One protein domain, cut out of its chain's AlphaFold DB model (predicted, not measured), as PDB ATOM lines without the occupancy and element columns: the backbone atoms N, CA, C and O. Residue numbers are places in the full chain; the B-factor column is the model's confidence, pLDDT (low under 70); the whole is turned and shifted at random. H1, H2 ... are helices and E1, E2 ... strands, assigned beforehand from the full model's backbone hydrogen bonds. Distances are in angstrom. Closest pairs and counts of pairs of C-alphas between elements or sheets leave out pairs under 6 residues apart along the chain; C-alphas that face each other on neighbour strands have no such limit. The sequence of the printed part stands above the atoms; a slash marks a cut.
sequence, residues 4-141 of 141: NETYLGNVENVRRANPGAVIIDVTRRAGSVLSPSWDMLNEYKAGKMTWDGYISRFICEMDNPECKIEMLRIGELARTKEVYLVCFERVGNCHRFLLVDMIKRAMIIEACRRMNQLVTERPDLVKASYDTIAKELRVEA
ATOM      1  N   ASN A   4     610.574 331.348 457.546       96.69
ATOM      2  CA  ASN A   4     611.221 330.912 456.321       96.69
ATOM      3  C   ASN A   4     611.516 332.115 455.409       96.69
ATOM      4  O   ASN A   4     611.082 333.243 455.657       96.69
ATOM      5  N   GLU A   5     612.234 331.867 454.319       96.44
ATOM      6  CA  GLU A   5     612.472 332.840 453.254       96.44
ATOM      7  C   GLU A   5     612.083 332.262 451.894       96.44
ATOM      8  O   GLU A   5     611.999 331.048 451.715       96.44
ATOM      9  N   THR A   6     611.807 333.140 450.936       96.69
ATOM     10  CA  THR A   6     611.759 332.791 449.515       96.69
ATOM     11  C   THR A   6     612.077 334.036 448.682       96.69
ATOM     12  O   THR A   6     612.362 335.115 449.207       96.69
ATOM     13  N   TYR A   7     612.008 333.919 447.363       96.81
ATOM     14  CA  TYR A   7     612.132 335.045 446.443       96.81
ATOM     15  C   TYR A   7     610.793 335.346 445.767       96.81
ATOM     16  O   TYR A   7     609.939 334.467 445.627       96.81
ATOM     17  N   LEU A   8     610.607 336.588 445.319       95.31
ATOM     18  CA  LEU A   8     609.337 337.081 444.770       95.31
ATOM     19  C   LEU A   8     608.779 336.197 443.644       95.31
ATOM     20  O   LEU A   8     607.584 335.913 443.618       95.31
ATOM     21  N   GLY A   9     609.644 335.688 442.765       95.38
ATOM     22  CA  GLY A   9     609.247 334.797 441.669       95.38
ATOM     23  C   GLY A   9     608.698 333.429 442.102       95.38
ATOM     24  O   GLY A   9     608.142 332.720 441.270       95.38
ATOM     25  N   ASN A  10     608.836 333.046 443.373       96.81
ATOM     26  CA  ASN A  10     608.364 331.767 443.914       96.81
ATOM     27  C   ASN A  10     607.189 331.916 444.897       96.81
ATOM     28  O   ASN A  10     606.698 330.918 445.421       96.81
ATOM     29  N   VAL A  11     606.704 333.140 445.136       96.31
ATOM     30  CA  VAL A  11     605.595 333.409 446.073       96.31
ATOM     31  C   VAL A  11     604.349 332.599 445.730       96.31
ATOM     32  O   VAL A  11     603.707 332.050 446.620       96.31
ATOM     33  N   GLU A  12     604.022 332.477 444.446       96.94
ATOM     34  CA  GLU A  12     602.813 331.775 444.019       96.94
ATOM     35  C   GLU A  12     602.883 330.263 444.283       96.94
ATOM     36  O   GLU A  12     601.894 329.651 444.680       96.94
ATOM     37  N   ASN A  13     604.064 329.657 444.144       97.31
ATOM     38  CA  ASN A  13     604.255 328.252 444.504       97.31
ATOM     39  C   ASN A  13     604.149 328.056 446.020       97.31
ATOM     40  O   ASN A  13     603.533 327.091 446.465       97.31
ATOM     41  N   VAL A  14     604.692 328.990 446.814       96.94
ATOM     42  CA  VAL A  14     604.558 328.965 448.280       96.94
ATOM     43  C   VAL A  14     603.094 329.073 448.692       96.94
ATOM     44  O   VAL A  14     602.659 328.300 449.535       96.94
ATOM     45  N   ARG A  15     602.312 329.967 448.077       96.62
ATOM     46  CA  ARG A  15     600.873 330.095 448.355       96.62
ATOM     47  C   ARG A  15     600.093 328.839 447.988       96.62
ATOM     48  O   ARG A  15     599.201 328.448 448.730       96.62
ATOM     49  N   ARG A  16     600.433 328.183 446.875       97.12
ATOM     50  CA  ARG A  16     599.805 326.911 446.488       97.12
ATOM     51  C   ARG A  16     600.145 325.777 447.451       97.12
ATOM     52  O   ARG A  16     599.257 325.013 447.808       97.12
ATOM     53  N   ALA A  17     601.404 325.675 447.875       96.88
ATOM     54  CA  ALA A  17     601.843 324.650 448.821       96.88
ATOM     55  C   ALA A  17     601.319 324.907 450.244       96.88
ATOM     56  O   ALA A  17     600.945 323.969 450.939       96.88
ATOM     57  N   ASN A  18     601.259 326.177 450.654       96.00
ATOM     58  CA  ASN A  18     600.872 326.621 451.989       96.00
ATOM     59  C   ASN A  18     599.863 327.791 451.905       96.00
ATOM     60  O   ASN A  18     600.246 328.947 452.110       96.00
ATOM     61  N   PRO A  19     598.565 327.532 451.654       94.62
ATOM     62  CA  PRO A  19     597.558 328.588 451.471       94.62
ATOM     63  C   PRO A  19     597.378 329.530 452.670       94.62
ATOM     64  O   PRO A  19     596.965 330.674 452.504       94.62
ATOM     65  N   GLY A  20     597.699 329.062 453.881       95.31
ATOM     66  CA  GLY A  20     597.657 329.859 455.111       95.31
ATOM     67  C   GLY A  20     598.949 330.619 455.435       95.31
ATOM     68  O   GLY A  20     599.008 331.279 456.474       95.31
ATOM     69  N   ALA A  21     599.988 330.512 454.599       97.12
ATOM     70  CA  ALA A  21     601.266 331.164 454.855       97.12
ATOM     71  C   ALA A  21     601.157 332.690 454.744       97.12
ATOM     72  O   ALA A  21     600.557 333.239 453.818       97.12
ATOM     73  N   VAL A  22     601.800 333.388 455.678       98.12
ATOM     74  CA  VAL A  22     601.933 334.842 455.644       98.12
ATOM     75  C   VAL A  22     603.173 335.203 454.838       98.12
ATOM     76  O   VAL A  22     604.285 334.798 455.173       98.12
ATOM     77  N   ILE A  23     602.984 335.998 453.789       98.12
ATOM     78  CA  ILE A  23     604.067 336.490 452.934       98.12
ATOM     79  C   ILE A  23     604.379 337.931 453.327       98.12
ATOM     80  O   ILE A  23     603.495 338.785 453.273       98.12
ATOM     81  N   ILE A  24     605.626 338.198 453.709       98.19
ATOM     82  CA  ILE A  24     606.085 339.526 454.124       98.19
ATOM     83  C   ILE A  24     607.150 339.999 453.143       98.19
ATOM     84  O   ILE A  24     608.259 339.467 453.096       98.19
ATOM     85  N   ASP A  25     606.788 340.997 452.343       97.88
ATOM     86  CA  ASP A  25     607.695 341.649 451.407       97.88
ATOM     87  C   ASP A  25     608.630 342.596 452.170       97.88
ATOM     88  O   ASP A  25     608.200 343.606 452.729       97.88
ATOM     89  N   VAL A  26     609.916 342.239 452.217       97.44
ATOM     90  CA  VAL A  26     610.967 343.021 452.890       97.44
ATOM     91  C   VAL A  26     611.740 343.901 451.908       97.44
ATOM     92  O   VAL A  26     612.829 344.398 452.210       97.44
ATOM     93  N   THR A  27     611.212 344.085 450.697       96.12
ATOM     94  CA  THR A  27     611.817 344.970 449.711       96.12
ATOM     95  C   THR A  27     611.536 346.427 450.041       96.12
ATOM     96  O   THR A  27     610.501 346.808 450.593       96.12
ATOM     97  N   ARG A  28     612.451 347.286 449.596       92.19
ATOM     98  CA  ARG A  28     612.253 348.733 449.651       92.19
ATOM     99  C   ARG A  28     611.064 349.200 448.807       92.19
ATOM    100  O   ARG A  28     610.405 350.165 449.173       92.19
ATOM    101  N   ARG A  29     610.742 348.496 447.712       92.50
ATOM    102  CA  ARG A  29     609.566 348.791 446.873       92.50
ATOM    103  C   ARG A  29     608.260 348.661 447.658       92.50
ATOM    104  O   ARG A  29     607.344 349.439 447.418       92.50
ATOM    105  N   ALA A  30     608.186 347.706 448.580       94.56
ATOM    106  CA  ALA A  30     607.035 347.525 449.457       94.56
ATOM    107  C   ALA A  30     606.984 348.534 450.620       94.56
ATOM    108  O   ALA A  30     606.063 348.479 451.426       94.56
ATOM    109  N   GLY A  31     607.961 349.445 450.727       95.00
ATOM    110  CA  GLY A  31     608.060 350.385 451.845       95.00
ATOM    111  C   GLY A  31     608.455 349.717 453.162       95.00
ATOM    112  O   GLY A  31     608.159 350.252 454.225       95.00
ATOM    113  N   SER A  32     609.096 348.543 453.114       97.00
ATOM    114  CA  SER A  32     609.486 347.832 454.329       97.00
ATOM    115  C   SER A  32     610.532 348.617 455.120       97.00
ATOM    116  O   SER A  32     611.580 348.990 454.583       97.00
ATOM    117  N   VAL A  33     610.282 348.788 456.418       97.69
ATOM    118  CA  VAL A  33     611.242 349.360 457.378       97.69
ATOM    119  C   VAL A  33     612.490 348.486 457.520       97.69
ATOM    120  O   VAL A  33     613.560 348.985 457.834       97.69
ATOM    121  N   LEU A  34     612.376 347.193 457.194       98.00
ATOM    122  CA  LEU A  34     613.477 346.229 457.200       98.00
ATOM    123  C   LEU A  34     614.282 346.223 455.889       98.00
ATOM    124  O   LEU A  34     615.098 345.331 455.651       98.00
ATOM    125  N   SER A  35     614.032 347.187 455.001       97.06
ATOM    126  CA  SER A  35     614.786 347.322 453.759       97.06
ATOM    127  C   SER A  35     616.056 348.160 453.952       97.06
ATOM    128  O   SER A  35     616.012 349.183 454.639       97.06
ATOM    129  N   PRO A  36     617.177 347.782 453.311       96.00
ATOM    130  CA  PRO A  36     618.401 348.587 453.313       96.00
ATOM    131  C   PRO A  36     618.160 349.969 452.695       96.00
ATOM    132  O   PRO A  36     617.292 350.135 451.829       96.00
ATOM    133  N   SER A  37     618.959 350.958 453.092       95.44
ATOM    134  CA  SER A  37     618.917 352.301 452.521       95.44
ATOM    135  C   SER A  37     619.239 352.322 451.019       95.44
ATOM    136  O   SER A  37     619.894 351.432 450.472       95.44
ATOM    137  N   TRP A  38     618.759 353.355 450.317       93.81
ATOM    138  CA  TRP A  38     619.016 353.530 448.885       93.81
ATOM    139  C   TRP A  38     620.502 353.738 448.634       93.81
ATOM    140  O   TRP A  38     621.052 353.124 447.725       93.81
ATOM    141  N   ASP A  39     621.145 354.545 449.474       94.62
ATOM    142  CA  ASP A  39     622.574 354.822 449.384       94.62
ATOM    143  C   ASP A  39     623.380 353.536 449.545       94.62
ATOM    144  O   ASP A  39     624.211 353.214 448.698       94.62
ATOM    145  N   MET A  40     623.046 352.728 450.555       94.88
ATOM    146  CA  MET A  40     623.684 351.439 450.781       94.88
ATOM    147  C   MET A  40     623.505 350.476 449.600       94.88
ATOM    148  O   MET A  40     624.477 349.880 449.129       94.88
ATOM    149  N   LEU A  41     622.275 350.330 449.093       92.38
ATOM    150  CA  LEU A  41     621.994 349.488 447.929       92.38
ATOM    151  C   LEU A  41     622.775 349.947 446.694       92.38
ATOM    152  O   LEU A  41     623.302 349.116 445.953       92.38
ATOM    153  N   ASN A  42     622.836 351.257 446.461       93.38
ATOM    154  CA  ASN A  42     623.507 351.837 445.305       93.38
ATOM    155  C   ASN A  42     625.028 351.683 445.401       93.38
ATOM    156  O   ASN A  42     625.664 351.337 444.408       93.38
ATOM    157  N   GLU A  43     625.618 351.876 446.581       95.06
ATOM    158  CA  GLU A  43     627.050 351.666 446.810       95.06
ATOM    159  C   GLU A  43     627.463 350.207 446.589       95.06
ATOM    160  O   GLU A  43     628.454 349.949 445.900       95.06
ATOM    161  N   TYR A  44     626.685 349.257 447.115       94.50
ATOM    162  CA  TYR A  44     626.950 347.833 446.922       94.50
ATOM    163  C   TYR A  44     626.823 347.424 445.451       94.50
ATOM    164  O   TYR A  44     627.722 346.785 444.905       94.50
ATOM    165  N   LYS A  45     625.767 347.875 444.760       90.69
ATOM    166  CA  LYS A  45     625.588 347.633 443.316       90.69
ATOM    167  C   LYS A  45     626.682 348.269 442.460       90.69
ATOM    168  O   LYS A  45     627.028 347.723 441.420       90.69
ATOM    169  N   ALA A  46     627.231 349.402 442.894       95.44
ATOM    170  CA  ALA A  46     628.349 350.064 442.232       95.44
ATOM    171  C   ALA A  46     629.715 349.412 442.535       95.44
ATOM    172  O   ALA A  46     630.734 349.922 442.077       95.44
ATOM    173  N   GLY A  47     629.760 348.329 443.324       95.31
ATOM    174  CA  GLY A  47     631.002 347.644 443.696       95.31
ATOM    175  C   GLY A  47     631.879 348.426 444.676       95.31
ATOM    176  O   GLY A  47     633.046 348.092 444.853       95.31
ATOM    177  N   LYS A  48     631.336 349.467 445.324       96.19
ATOM    178  CA  LYS A  48     632.060 350.299 446.304       96.19
ATOM    179  C   LYS A  48     632.116 349.666 447.697       96.19
ATOM    180  O   LYS A  48     632.791 350.182 448.579       96.19
ATOM    181  N   MET A  49     631.384 348.573 447.893       95.88
ATOM    182  CA  MET A  49     631.210 347.896 449.170       95.88
ATOM    183  C   MET A  49     631.277 346.388 448.950       95.88
ATOM    184  O   MET A  49     630.641 345.860 448.038       95.88
ATOM    185  N   THR A  50     632.044 345.691 449.787       96.62
ATOM    186  CA  THR A  50     632.051 344.226 449.817       96.62
ATOM    187  C   THR A  50     630.783 343.703 450.486       96.62
ATOM    188  O   THR A  50     630.069 344.444 451.160       96.62
ATOM    189  N   TRP A  51     630.501 342.410 450.344       95.69
ATOM    190  CA  TRP A  51     629.370 341.810 451.051       95.69
ATOM    191  C   TRP A  51     629.528 341.861 452.574       95.69
ATOM    192  O   TRP A  51     628.570 342.169 453.271       95.69
ATOM    193  N   ASP A  52     630.737 341.659 453.094       96.62
ATOM    194  CA  ASP A  52     630.979 341.774 454.536       96.62
ATOM    195  C   ASP A  52     630.727 343.204 455.032       96.62
ATOM    196  O   ASP A  52     630.057 343.405 456.044       96.62
ATOM    197  N   GLY A  53     631.171 344.210 454.266       97.00
ATOM    198  CA  GLY A  53     630.861 345.614 454.547       97.00
ATOM    199  C   GLY A  53     629.360 345.905 454.485       97.00
ATOM    200  O   GLY A  53     628.835 346.644 455.321       97.00
ATOM    201  N   TYR A  54     628.654 345.268 453.546       97.25
ATOM    202  CA  TYR A  54     627.200 345.327 453.467       97.25
ATOM    203  C   TYR A  54     626.554 344.734 454.720       97.25
ATOM    204  O   TYR A  54     625.691 345.368 455.313       97.25
ATOM    205  N   ILE A  55     626.974 343.557 455.183       97.44
ATOM    206  CA  ILE A  55     626.412 342.954 456.399       97.44
ATOM    207  C   ILE A  55     626.583 343.900 457.590       97.44
ATOM    208  O   ILE A  55     625.606 344.187 458.284       97.44
ATOM    209  N   SER A  56     627.794 344.423 457.807       97.31
ATOM    210  CA  SER A  56     628.069 345.321 458.932       97.31
ATOM    211  C   SER A  56     627.197 346.576 458.894       97.31
ATOM    212  O   SER A  56     626.551 346.896 459.891       97.31
ATOM    213  N   ARG A  57     627.113 347.259 457.744       97.38
ATOM    214  CA  ARG A  57     626.283 348.464 457.611       97.38
ATOM    215  C   ARG A  57     624.791 348.151 457.735       97.38
ATOM    216  O   ARG A  57     624.073 348.924 458.358       97.38
ATOM    217  N   PHE A  58     624.333 347.014 457.208       98.06
ATOM    218  CA  PHE A  58     622.928 346.617 457.274       98.06
ATOM    219  C   PHE A  58     622.496 346.387 458.720       98.06
ATOM    220  O   PHE A  58     621.452 346.878 459.137       98.06
ATOM    221  N   ILE A  59     623.325 345.696 459.508       97.56
ATOM    222  CA  ILE A  59     623.069 345.486 460.937       97.56
ATOM    223  C   ILE A  59     622.932 346.830 461.661       97.56
ATOM    224  O   ILE A  59     622.009 346.985 462.458       97.56
ATOM    225  N   CYS A  60     623.793 347.807 461.358       97.62
ATOM    226  CA  CYS A  60     623.685 349.150 461.926       97.62
ATOM    227  C   CYS A  60     622.394 349.867 461.503       97.62
ATOM    228  O   CYS A  60     621.746 350.479 462.346       97.62
ATOM    229  N   GLU A  61     621.986 349.780 460.232       97.44
ATOM    230  CA  GLU A  61     620.726 350.384 459.770       97.44
ATOM    231  C   GLU A  61     619.506 349.774 460.471       97.44
ATOM    232  O   GLU A  61     618.565 350.492 460.804       97.44
ATOM    233  N   MET A  62     619.537 348.470 460.751       97.88
ATOM    234  CA  MET A  62     618.470 347.760 461.461       97.88
ATOM    235  C   MET A  62     618.489 347.981 462.984       97.88
ATOM    236  O   MET A  62     617.543 347.584 463.671       97.88
ATOM    237  N   ASP A  63     619.531 348.611 463.538       96.69
ATOM    238  CA  ASP A  63     619.659 348.885 464.973       96.69
ATOM    239  C   ASP A  63     618.870 350.135 465.396       96.69
ATOM    240  O   ASP A  63     619.386 351.085 465.979       96.69
ATOM    241  N   ASN A  64     617.571 350.133 465.107       96.94
ATOM    242  CA  ASN A  64     616.656 351.199 465.501       96.94
ATOM    243  C   ASN A  64     615.345 350.623 466.075       96.94
ATOM    244  O   ASN A  64     615.031 349.448 465.851       96.94
ATOM    245  N   PRO A  65     614.576 351.413 466.851       97.75
ATOM    246  CA  PRO A  65     613.370 350.919 467.516       97.75
ATOM    247  C   PRO A  65     612.309 350.365 466.560       97.75
ATOM    248  O   PRO A  65     611.719 349.329 466.853       97.75
ATOM    249  N   GLU A  66     612.088 351.009 465.415       98.06
ATOM    250  CA  GLU A  66     611.064 350.609 464.444       98.06
ATOM    251  C   GLU A  66     611.377 349.235 463.839       98.06
ATOM    252  O   GLU A  66     610.535 348.337 463.850       98.06
ATOM    253  N   CYS A  67     612.626 349.023 463.419       98.06
ATOM    254  CA  CYS A  67     613.085 347.730 462.916       98.06
ATOM    255  C   CYS A  67     613.005 346.639 463.986       98.06
ATOM    256  O   CYS A  67     612.567 345.525 463.701       98.06
ATOM    257  N   LYS A  68     613.383 346.940 465.235       97.81
ATOM    258  CA  LYS A  68     613.285 345.985 466.354       97.81
ATOM    259  C   LYS A  68     611.842 345.572 466.632       97.81
ATOM    260  O   LYS A  68     611.583 344.382 466.809       97.81
ATOM    261  N   ILE A  69     610.914 346.529 466.642       98.12
ATOM    262  CA  ILE A  69     609.481 346.266 466.826       98.12
ATOM    263  C   ILE A  69     608.963 345.377 465.696       98.12
ATOM    264  O   ILE A  69     608.311 344.369 465.963       98.12
ATOM    265  N   GLU A  70     609.294 345.706 464.447       98.50
ATOM    266  CA  GLU A  70     608.836 344.929 463.298       98.50
ATOM    267  C   GLU A  70     609.419 343.509 463.297       98.50
ATOM    268  O   GLU A  70     608.691 342.537 463.090       98.50
ATOM    269  N   MET A  71     610.705 343.351 463.624       98.56
ATOM    270  CA  MET A  71     611.335 342.037 463.765       98.56
ATOM    271  C   MET A  71     610.659 341.183 464.848       98.56
ATOM    272  O   MET A  71     610.384 340.005 464.612       98.56
ATOM    273  N   LEU A  72     610.345 341.762 466.013       98.12
ATOM    274  CA  LEU A  72     609.626 341.057 467.079       98.12
ATOM    275  C   LEU A  72     608.195 340.699 466.665       98.12
ATOM    276  O   LEU A  72     607.763 339.572 466.896       98.12
ATOM    277  N   ARG A  73     607.476 341.610 465.996       98.31
ATOM    278  CA  ARG A  73     606.128 341.347 465.465       98.31
ATOM    279  C   ARG A  73     606.137 340.150 464.518       98.31
ATOM    280  O   ARG A  73     605.283 339.269 464.628       98.31
ATOM    281  N   ILE A  74     607.100 340.106 463.597       98.56
ATOM    282  CA  ILE A  74     607.258 338.995 462.655       98.56
ATOM    283  C   ILE A  74     607.602 337.701 463.401       98.56
ATOM    284  O   ILE A  74     607.010 336.658 463.120       98.56
ATOM    285  N   GLY A  75     608.527 337.762 464.360       98.31
ATOM    286  CA  GLY A  75     608.927 336.608 465.161       98.31
ATOM    287  C   GLY A  75     607.776 336.007 465.973       98.31
ATOM    288  O   GLY A  75     607.595 334.789 465.966       98.31
ATOM    289  N   GLU A  76     606.951 336.839 466.610       97.69
ATOM    290  CA  GLU A  76     605.751 336.397 467.333       97.69
ATOM    291  C   GLU A  76     604.704 335.806 466.378       97.69
ATOM    292  O   GLU A  76     604.133 334.751 466.659       97.69
ATOM    293  N   LEU A  77     604.504 336.408 465.200       98.00
ATOM    294  CA  LEU A  77     603.622 335.846 464.174       98.00
ATOM    295  C   LEU A  77     604.087 334.448 463.736       98.00
ATOM    296  O   LEU A  77     603.282 333.518 463.659       98.00
ATOM    297  N   ALA A  78     605.397 334.277 463.546       97.94
ATOM    298  CA  ALA A  78     606.017 333.005 463.188       97.94
ATOM    299  C   ALA A  78     605.930 331.935 464.293       97.94
ATOM    300  O   ALA A  78     606.263 330.773 464.059       97.94
ATOM    301  N   ARG A  79     605.488 332.262 465.515       96.38
ATOM    302  CA  ARG A  79     605.198 331.236 466.533       96.38
ATOM    303  C   ARG A  79     603.906 330.474 466.258       96.38
ATOM    304  O   ARG A  79     603.763 329.367 466.763       96.38
ATOM    305  N   THR A  80     602.986 331.058 465.492       96.19
ATOM    306  CA  THR A  80     601.638 330.507 465.270       96.19
ATOM    307  C   THR A  80     601.299 330.283 463.802       96.19
ATOM    308  O   THR A  80     600.354 329.558 463.504       96.19
ATOM    309  N   LYS A  81     602.049 330.893 462.880       97.06
ATOM    310  CA  LYS A  81     601.832 330.782 461.436       97.06
ATOM    311  C   LYS A  81     603.136 330.498 460.706       97.06
ATOM    312  O   LYS A  81     604.203 330.910 461.153       97.06
ATOM    313  N   GLU A  82     603.020 329.867 459.544       97.75
ATOM    314  CA  GLU A  82     604.095 329.818 458.553       97.75
ATOM    315  C   GLU A  82     604.307 331.223 457.977       97.75
ATOM    316  O   GLU A  82     603.397 331.792 457.369       97.75
ATOM    317  N   VAL A  83     605.492 331.796 458.175       98.50
ATOM    318  CA  VAL A  83     605.855 333.128 457.681       98.50
ATOM    319  C   VAL A  83     607.007 333.012 456.695       98.50
ATOM    320  O   VAL A  83     608.002 332.351 456.981       98.50
ATOM    321  N   TYR A  84     606.896 333.692 455.555       98.38
ATOM    322  CA  TYR A  84     607.948 333.778 454.543       98.38
ATOM    323  C   TYR A  84     608.357 335.232 454.325       98.38
ATOM    324  O   TYR A  84     607.534 336.053 453.911       98.38
ATOM    325  N   LEU A  85     609.634 335.539 454.555       98.38
ATOM    326  CA  LEU A  85     610.227 336.802 454.115       98.38
ATOM    327  C   LEU A  85     610.589 336.719 452.637       98.38
ATOM    328  O   LEU A  85     611.209 335.742 452.209       98.38
ATOM    329  N   VAL A  86     610.236 337.746 451.863       97.56
ATOM    330  CA  VAL A  86     610.463 337.746 450.414       97.56
ATOM    331  C   VAL A  86     611.227 338.965 449.927       97.56
ATOM    332  O   VAL A  86     610.971 340.093 450.342       97.56
ATOM    333  N   CYS A  87     612.173 338.712 449.023       96.25
ATOM    334  CA  CYS A  87     612.936 339.726 448.298       96.25
ATOM    335  C   CYS A  87     613.120 339.307 446.826       96.25
ATOM    336  O   CYS A  87     612.622 338.261 446.406       96.25
ATOM    337  N   PHE A  88     613.802 340.115 446.017       92.31
ATOM    338  CA  PHE A  88     613.981 339.865 444.585       92.31
ATOM    339  C   PHE A  88     614.958 338.723 444.284       92.31
ATOM    340  O   PHE A  88     614.693 337.905 443.403       92.31
ATOM    341  N   GLU A  89     616.087 338.665 444.985       89.50
ATOM    342  CA  GLU A  89     617.220 337.819 444.614       89.50
ATOM    343  C   GLU A  89     616.891 336.335 444.808       89.50
ATOM    344  O   GLU A  89     616.520 335.911 445.892       89.50
ATOM    345  N   ARG A  90     617.052 335.483 443.796       86.88
ATOM    346  CA  ARG A  90     616.761 334.050 443.970       86.88
ATOM    347  C   ARG A  90     617.757 333.352 444.905       86.88
ATOM    348  O   ARG A  90     617.342 332.599 445.777       86.88
ATOM    349  N   VAL A  91     619.049 333.609 444.717       84.81
ATOM    350  CA  VAL A  91     620.172 332.998 445.448       84.81
ATOM    351  C   VAL A  91     621.254 334.040 445.728       84.81
ATOM    352  O   VAL A  91     621.298 335.075 445.064       84.81
ATOM    353  N   GLY A  92     622.153 333.737 446.667       87.88
ATOM    354  CA  GLY A  92     623.341 334.540 446.954       87.88
ATOM    355  C   GLY A  92     623.108 335.617 448.011       87.88
ATOM    356  O   GLY A  92     622.385 335.413 448.982       87.88
ATOM    357  N   ASN A  93     623.749 336.766 447.823       91.62
ATOM    358  CA  ASN A  93     623.785 337.853 448.793       91.62
ATOM    359  C   ASN A  93     622.470 338.642 448.792       91.62
ATOM    360  O   ASN A  93     622.218 339.444 447.894       91.62
ATOM    361  N   CYS A  94     621.628 338.415 449.800       94.88
ATOM    362  CA  CYS A  94     620.360 339.120 449.980       94.88
ATOM    363  C   CYS A  94     620.110 339.410 451.461       94.88
ATOM    364  O   CYS A  94     620.326 338.552 452.320       94.88
ATOM    365  N   HIS A  95     619.601 340.604 451.774       96.06
ATOM    366  CA  HIS A  95     619.344 341.009 453.159       96.06
ATOM    367  C   HIS A  95     618.253 340.179 453.836       96.06
ATOM    368  O   HIS A  95     618.258 340.074 455.056       96.06
ATOM    369  N   ARG A  96     617.352 339.529 453.082       97.06
ATOM    370  CA  ARG A  96     616.313 338.675 453.683       97.06
ATOM    371  C   ARG A  96     616.894 337.531 454.516       97.06
ATOM    372  O   ARG A  96     616.305 337.174 455.529       97.06
ATOM    373  N   PHE A  97     618.042 336.980 454.111       96.44
ATOM    374  CA  PHE A  97     618.711 335.917 454.862       96.44
ATOM    375  C   PHE A  97     619.228 336.458 456.198       96.44
ATOM    376  O   PHE A  97     619.000 335.852 457.240       96.44
ATOM    377  N   LEU A  98     619.816 337.659 456.168       97.19
ATOM    378  CA  LEU A  98     620.257 338.372 457.368       97.19
ATOM    379  C   LEU A  98     619.071 338.655 458.298       97.19
ATOM    380  O   LEU A  98     619.149 338.393 459.494       97.19
ATOM    381  N   LEU A  99     617.947 339.124 457.750       98.12
ATOM    382  CA  LEU A  99     616.737 339.404 458.523       98.12
ATOM    383  C   LEU A  99     616.174 338.163 459.211       98.12
ATOM    384  O   LEU A  99     615.777 338.263 460.371       98.12
ATOM    385  N   VAL A 100     616.154 337.004 458.541       98.00
ATOM    386  CA  VAL A 100     615.735 335.749 459.182       98.00
ATOM    387  C   VAL A 100     616.561 335.525 460.446       98.00
ATOM    388  O   VAL A 100     615.978 335.390 461.521       98.00
ATOM    389  N   ASP A 101     617.891 335.557 460.343       97.38
ATOM    390  CA  ASP A 101     618.792 335.336 461.479       97.38
ATOM    391  C   ASP A 101     618.626 336.384 462.583       97.38
ATOM    392  O   ASP A 101     618.586 336.041 463.768       97.38
ATOM    393  N   MET A 102     618.482 337.656 462.210       98.12
ATOM    394  CA  MET A 102     618.263 338.753 463.153       98.12
ATOM    395  C   MET A 102     616.951 338.583 463.924       98.12
ATOM    396  O   MET A 102     616.944 338.734 465.145       98.12
ATOM    397  N   ILE A 103     615.867 338.179 463.255       98.50
ATOM    398  CA  ILE A 103     614.579 337.904 463.905       98.50
ATOM    399  C   ILE A 103     614.699 336.703 464.846       98.50
ATOM    400  O   ILE A 103     614.220 336.771 465.980       98.50
ATOM    401  N   LYS A 104     615.385 335.622 464.439       97.56
ATOM    402  CA  LYS A 104     615.605 334.467 465.331       97.56
ATOM    403  C   LYS A 104     616.327 334.892 466.607       97.56
ATOM    404  O   LYS A 104     615.913 334.527 467.706       97.56
ATOM    405  N   ARG A 105     617.391 335.688 466.464       97.00
ATOM    406  CA  ARG A 105     618.171 336.211 467.592       97.00
ATOM    407  C   ARG A 105     617.339 337.135 468.475       97.00
ATOM    408  O   ARG A 105     617.379 336.981 469.692       97.00
ATOM    409  N   ALA A 106     616.557 338.039 467.886       96.19
ATOM    410  CA  ALA A 106     615.678 338.942 468.625       96.19
ATOM    411  C   ALA A 106     614.673 338.171 469.494       96.19
ATOM    412  O   ALA A 106     614.503 338.499 470.667       96.19
ATOM    413  N   MET A 107     614.081 337.098 468.960       96.75
ATOM    414  CA  MET A 107     613.149 336.246 469.704       96.75
ATOM    415  C   MET A 107     613.813 335.509 470.873       96.75
ATOM    416  O   MET A 107     613.213 335.394 471.939       96.75
ATOM    417  N   ILE A 108     615.051 335.033 470.705       95.81
ATOM    418  CA  ILE A 108     615.811 334.399 471.795       95.81
ATOM    419  C   ILE A 108     616.107 335.418 472.898       95.81
ATOM    420  O   ILE A 108     615.839 335.149 474.066       95.81
ATOM    421  N   ILE A 109     616.613 336.600 472.533       94.94
ATOM    422  CA  ILE A 109     616.928 337.671 473.488       94.94
ATOM    423  C   ILE A 109     615.673 338.083 474.264       94.94
ATOM    424  O   ILE A 109     615.724 338.242 475.483       94.94
ATOM    425  N   GLU A 110     614.540 338.217 473.576       94.81
ATOM    426  CA  GLU A 110     613.267 338.568 474.199       94.81
ATOM    427  C   GLU A 110     612.762 337.469 475.145       94.81
ATOM    428  O   GLU A 110     612.337 337.764 476.262       94.81
ATOM    429  N   ALA A 111     612.877 336.194 474.764       92.75
ATOM    430  CA  ALA A 111     612.536 335.082 475.646       92.75
ATOM    431  C   ALA A 111     613.422 335.053 476.907       92.75
ATOM    432  O   ALA A 111     612.905 334.905 478.016       92.75
ATOM    433  N   CYS A 112     614.736 335.259 476.759       93.25
ATOM    434  CA  CYS A 112     615.662 335.366 477.889       93.25
ATOM    435  C   CYS A 112     615.308 336.546 478.803       93.25
ATOM    436  O   CYS A 112     615.315 336.396 480.023       93.25
ATOM    437  N   ARG A 113     614.949 337.706 478.236       93.75
ATOM    438  CA  ARG A 113     614.512 338.879 479.007       93.75
ATOM    439  C   ARG A 113     613.267 338.569 479.840       93.75
ATOM    440  O   ARG A 113     613.278 338.826 481.040       93.75
ATOM    441  N   ARG A 114     612.232 337.980 479.229       91.44
ATOM    442  CA  ARG A 114     610.990 337.594 479.924       91.44
ATOM    443  C   ARG A 114     611.251 336.580 481.038       91.44
ATOM    444  O   ARG A 114     610.688 336.700 482.120       91.44
ATOM    445  N   MET A 115     612.129 335.606 480.795       89.62
ATOM    446  CA  MET A 115     612.514 334.618 481.805       89.62
ATOM    447  C   MET A 115     613.242 335.266 482.983       89.62
ATOM    448  O   MET A 115     612.877 335.014 484.127       89.62
ATOM    449  N   ASN A 116     614.222 336.134 482.717       91.31
ATOM    450  CA  ASN A 116     614.936 336.860 483.768       91.31
ATOM    451  C   ASN A 116     613.978 337.703 484.612       91.31
ATOM    452  O   ASN A 116     614.056 337.670 485.837       91.31
ATOM    453  N   GLN A 117     613.033 338.393 483.970       91.19
ATOM    454  CA  GLN A 117     612.007 339.158 484.672       91.19
ATOM    455  C   GLN A 117     611.153 338.261 485.581       91.19
ATOM    456  O   GLN A 117     610.967 338.584 486.751       91.19
ATOM    457  N   LEU A 118     610.705 337.099 485.092       90.06
ATOM    458  CA  LEU A 118     609.925 336.153 485.893       90.06
ATOM    459  C   LEU A 118     610.714 335.610 487.094       90.06
ATOM    460  O   LEU A 118     610.156 335.482 488.178       90.06
ATOM    461  N   VAL A 119     612.007 335.317 486.925       90.88
ATOM    462  CA  VAL A 119     612.889 334.885 488.024       90.88
ATOM    463  C   VAL A 119     612.992 335.967 489.096       90.88
ATOM    464  O   VAL A 119     612.962 335.652 490.283       90.88
ATOM    465  N   THR A 120     613.107 337.233 488.692       90.69
ATOM    466  CA  THR A 120     613.199 338.359 489.626       90.69
ATOM    467  C   THR A 120     611.873 338.634 490.334       90.69
ATOM    468  O   THR A 120     611.864 338.843 491.544       90.69
ATOM    469  N   GLU A 121     610.758 338.631 489.608       93.94
ATOM    470  CA  GLU A 121     609.451 339.033 490.144       93.94
ATOM    471  C   GLU A 121     608.714 337.894 490.855       93.94
ATOM    472  O   GLU A 121     607.980 338.138 491.813       93.94
ATOM    473  N   ARG A 122     608.885 336.650 490.391       90.56
ATOM    474  CA  ARG A 122     608.172 335.449 490.862       90.56
ATOM    475  C   ARG A 122     609.110 334.242 491.013       90.56
ATOM    476  O   ARG A 122     608.890 333.196 490.387       90.56
ATOM    477  N   PRO A 123     610.150 334.339 491.863       90.62
ATOM    478  CA  PRO A 123     611.086 333.237 492.089       90.62
ATOM    479  C   PRO A 123     610.398 331.978 492.641       90.62
ATOM    480  O   PRO A 123     610.870 330.865 492.407       90.62
ATOM    481  N   ASP A 124     609.262 332.138 493.332       93.12
ATOM    482  CA  ASP A 124     608.416 331.053 493.835       93.12
ATOM    483  C   ASP A 124     607.909 330.139 492.709       93.12
ATOM    484  O   ASP A 124     608.028 328.916 492.805       93.12
ATOM    485  N   LEU A 125     607.408 330.724 491.615       88.19
ATOM    486  CA  LEU A 125     606.876 329.974 490.473       88.19
ATOM    487  C   LEU A 125     607.978 329.248 489.704       88.19
ATOM    488  O   LEU A 125     607.791 328.114 489.253       88.19
ATOM    489  N   VAL A 126     609.137 329.894 489.565       87.81
ATOM    490  CA  VAL A 126     610.297 329.287 488.910       87.81
ATOM    491  C   VAL A 126     610.787 328.091 489.722       87.81
ATOM    492  O   VAL A 126     610.953 327.009 489.161       87.81
ATOM    493  N   LYS A 127     610.934 328.240 491.046       89.25
ATOM    494  CA  LYS A 127     611.327 327.141 491.937       89.25
ATOM    495  C   LYS A 127     610.337 325.974 491.878       89.25
ATOM    496  O   LYS A 127     610.763 324.841 491.690       89.25
ATOM    497  N   ALA A 128     609.033 326.247 491.952       89.75
ATOM    498  CA  ALA A 128     608.005 325.210 491.857       89.75
ATOM    499  C   ALA A 128     608.054 324.444 490.520       89.75
ATOM    500  O   ALA A 128     607.877 323.224 490.496       89.75
ATOM    501  N   SER A 129     608.336 325.140 489.414       88.50
ATOM    502  CA  SER A 129     608.511 324.510 488.099       88.50
ATOM    503  C   SER A 129     609.742 323.594 488.075       88.50
ATOM    504  O   SER A 129     609.640 322.451 487.636       88.50
ATOM    505  N   TYR A 130     610.885 324.054 488.602       87.31
ATOM    506  CA  TYR A 130     612.097 323.231 488.725       87.31
ATOM    507  C   TYR A 130     611.881 321.995 489.598       87.31
ATOM    508  O   TYR A 130     612.274 320.901 489.202       87.31
ATOM    509  N   ASP A 131     611.243 322.153 490.759       90.25
ATOM    510  CA  ASP A 131     610.965 321.048 491.679       90.25
ATOM    511  C   ASP A 131     610.049 319.997 491.025       90.25
ATOM    512  O   ASP A 131     610.245 318.795 491.214       90.25
ATOM    513  N   THR A 132     609.089 320.439 490.203       91.94
ATOM    514  CA  THR A 132     608.199 319.556 489.429       91.94
ATOM    515  C   THR A 132     608.981 318.757 488.387       91.94
ATOM    516  O   THR A 132     608.928 317.529 488.401       91.94
ATOM    517  N   ILE A 133     609.788 319.428 487.557       89.88
ATOM    518  CA  ILE A 133     610.620 318.778 486.530       89.88
ATOM    519  C   ILE A 133     611.621 317.803 487.170       89.88
ATOM    520  O   ILE A 133     611.786 316.674 486.716       89.88
ATOM    521  N   ALA A 134     612.282 318.209 488.258       87.50
ATOM    522  CA  ALA A 134     613.243 317.367 488.967       87.50
ATOM    523  C   ALA A 134     612.589 316.121 489.577       87.50
ATOM    524  O   ALA A 134     613.237 315.081 489.693       87.50
ATOM    525  N   LYS A 135     611.317 316.214 489.976       88.00
ATOM    526  CA  LYS A 135     610.541 315.067 490.444       88.00
ATOM    527  C   LYS A 135     610.208 314.122 489.292       88.00
ATOM    528  O   LYS A 135     610.412 312.928 489.454       88.00
ATOM    529  N   GLU A 136     609.760 314.635 488.148       88.75
ATOM    530  CA  GLU A 136     609.452 313.827 486.956       88.75
ATOM    531  C   GLU A 136     610.683 313.054 486.461       88.75
ATOM    532  O   GLU A 136     610.624 311.838 486.315       88.75
ATOM    533  N   LEU A 137     611.839 313.718 486.356       83.69
ATOM    534  CA  LEU A 137     613.100 313.091 485.933       83.69
ATOM    535  C   LEU A 137     613.645 312.041 486.916       83.69
ATOM    536  O   LEU A 137     614.475 311.219 486.544       83.69
ATOM    537  N   ARG A 138     613.215 312.070 488.184       74.75
ATOM    538  CA  ARG A 138     613.598 311.077 489.206       74.75
ATOM    539  C   ARG A 138     612.661 309.877 489.269       74.75
ATOM    540  O   ARG A 138     612.994 308.911 489.941       74.75
ATOM    541  N   VAL A 139     611.495 309.947 488.634       58.78
ATOM    542  CA  VAL A 139     610.549 308.822 488.559       58.78
ATOM    543  C   VAL A 139     610.911 307.881 487.397       58.78
ATOM    544  O   VAL A 139     610.452 306.744 487.369       58.78
ATOM    545  N   GLU A 140     611.780 308.319 486.482       52.66
ATOM    546  CA  GLU A 140     612.274 307.535 485.340       52.66
ATOM    547  C   GLU A 140     613.618 306.808 485.593       52.66
ATOM    548  O   GLU A 140     614.166 306.222 484.657       52.66
ATOM    549  N   ALA A 141     614.151 306.824 486.824       47.09
ATOM    550  CA  ALA A 141     615.420 306.185 487.215       47.09
ATOM    551  C   ALA A 141     615.215 305.094 488.277       47.09
ATOM    552  O   ALA A 141     615.893 304.046 488.170       47.09
TER     553      ALA A 141
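This is residues 4 to 141 of the 141 residues of an uncharacterized protein of Methanosarcinales archaeon (UniProt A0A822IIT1). What shape do these atoms make? A three-stranded sheet, with H1 over one face, and the helices H2 to H4 make a head; the long helix H5 begins in this head and leads away to H6, which turns a corner at its far end. What are its parts? Along 138 printed residues come E1 H1 E2 H2 H3 H4 E3 H5 H6, mostly helix, the sheet parallel in the order E1 E3 E2. How open is it? It is loose, with a radius of gyration of the C-alphas of 19.8 A and spans of 62 by 36 by 28 A.

Where are the strands? E1 is residues 4 to 7, from C-alpha 4 at (611.221, 330.912, 456.321); E3 is 83 to 87 and E2 22 to 25. Where are the helices? H5 is residues 95 to 121, 38.3 A; H6 is 123 to 139, 24.7 A, ending at C-alpha 139 (610.549, 308.822, 488.559). H1 is 8 to 17, H2 38 to 45, H3 51 to 62 and H4 65 to 77.

What joins the strands? N 6 and O 85, 3.0 A, and N 84 and O 22, 2.9 A, are within hydrogen-bond range. What is on the sheet? H1 is on it at a height of 8.8 A, Leu 8 and Cys 87 having the closest C-alphas of H1 and E3, 5.7 A; H4 and H5 only graze it. How do the other helices meet? H4 touches residues 99 to 107 of H5 alone, about perpendicular at 85 degrees, closest at C-alphas Met 71 and Ile 103, 5.3 A. H2 and H3 form a hairpin, closest at C-alphas Tyr 44 and Tyr 54, 7.0 A; H6 is close to but not clearly touching H5, closest at C-alphas Val 119 and Val 126, 6.2 A. Which helix backbones are complete? Each O i to N i+4 pair is within range in H2 to H6, but 4 of 6 in H1.

How far does it reach? The C-alphas farthest apart, Ala 46 and Val 139, are 64.5 A apart. Is there a cut or long link? The printed part has no cut, and E2 to H2 is a long link. Where is confidence low? Residues 139 to 141 are under 70.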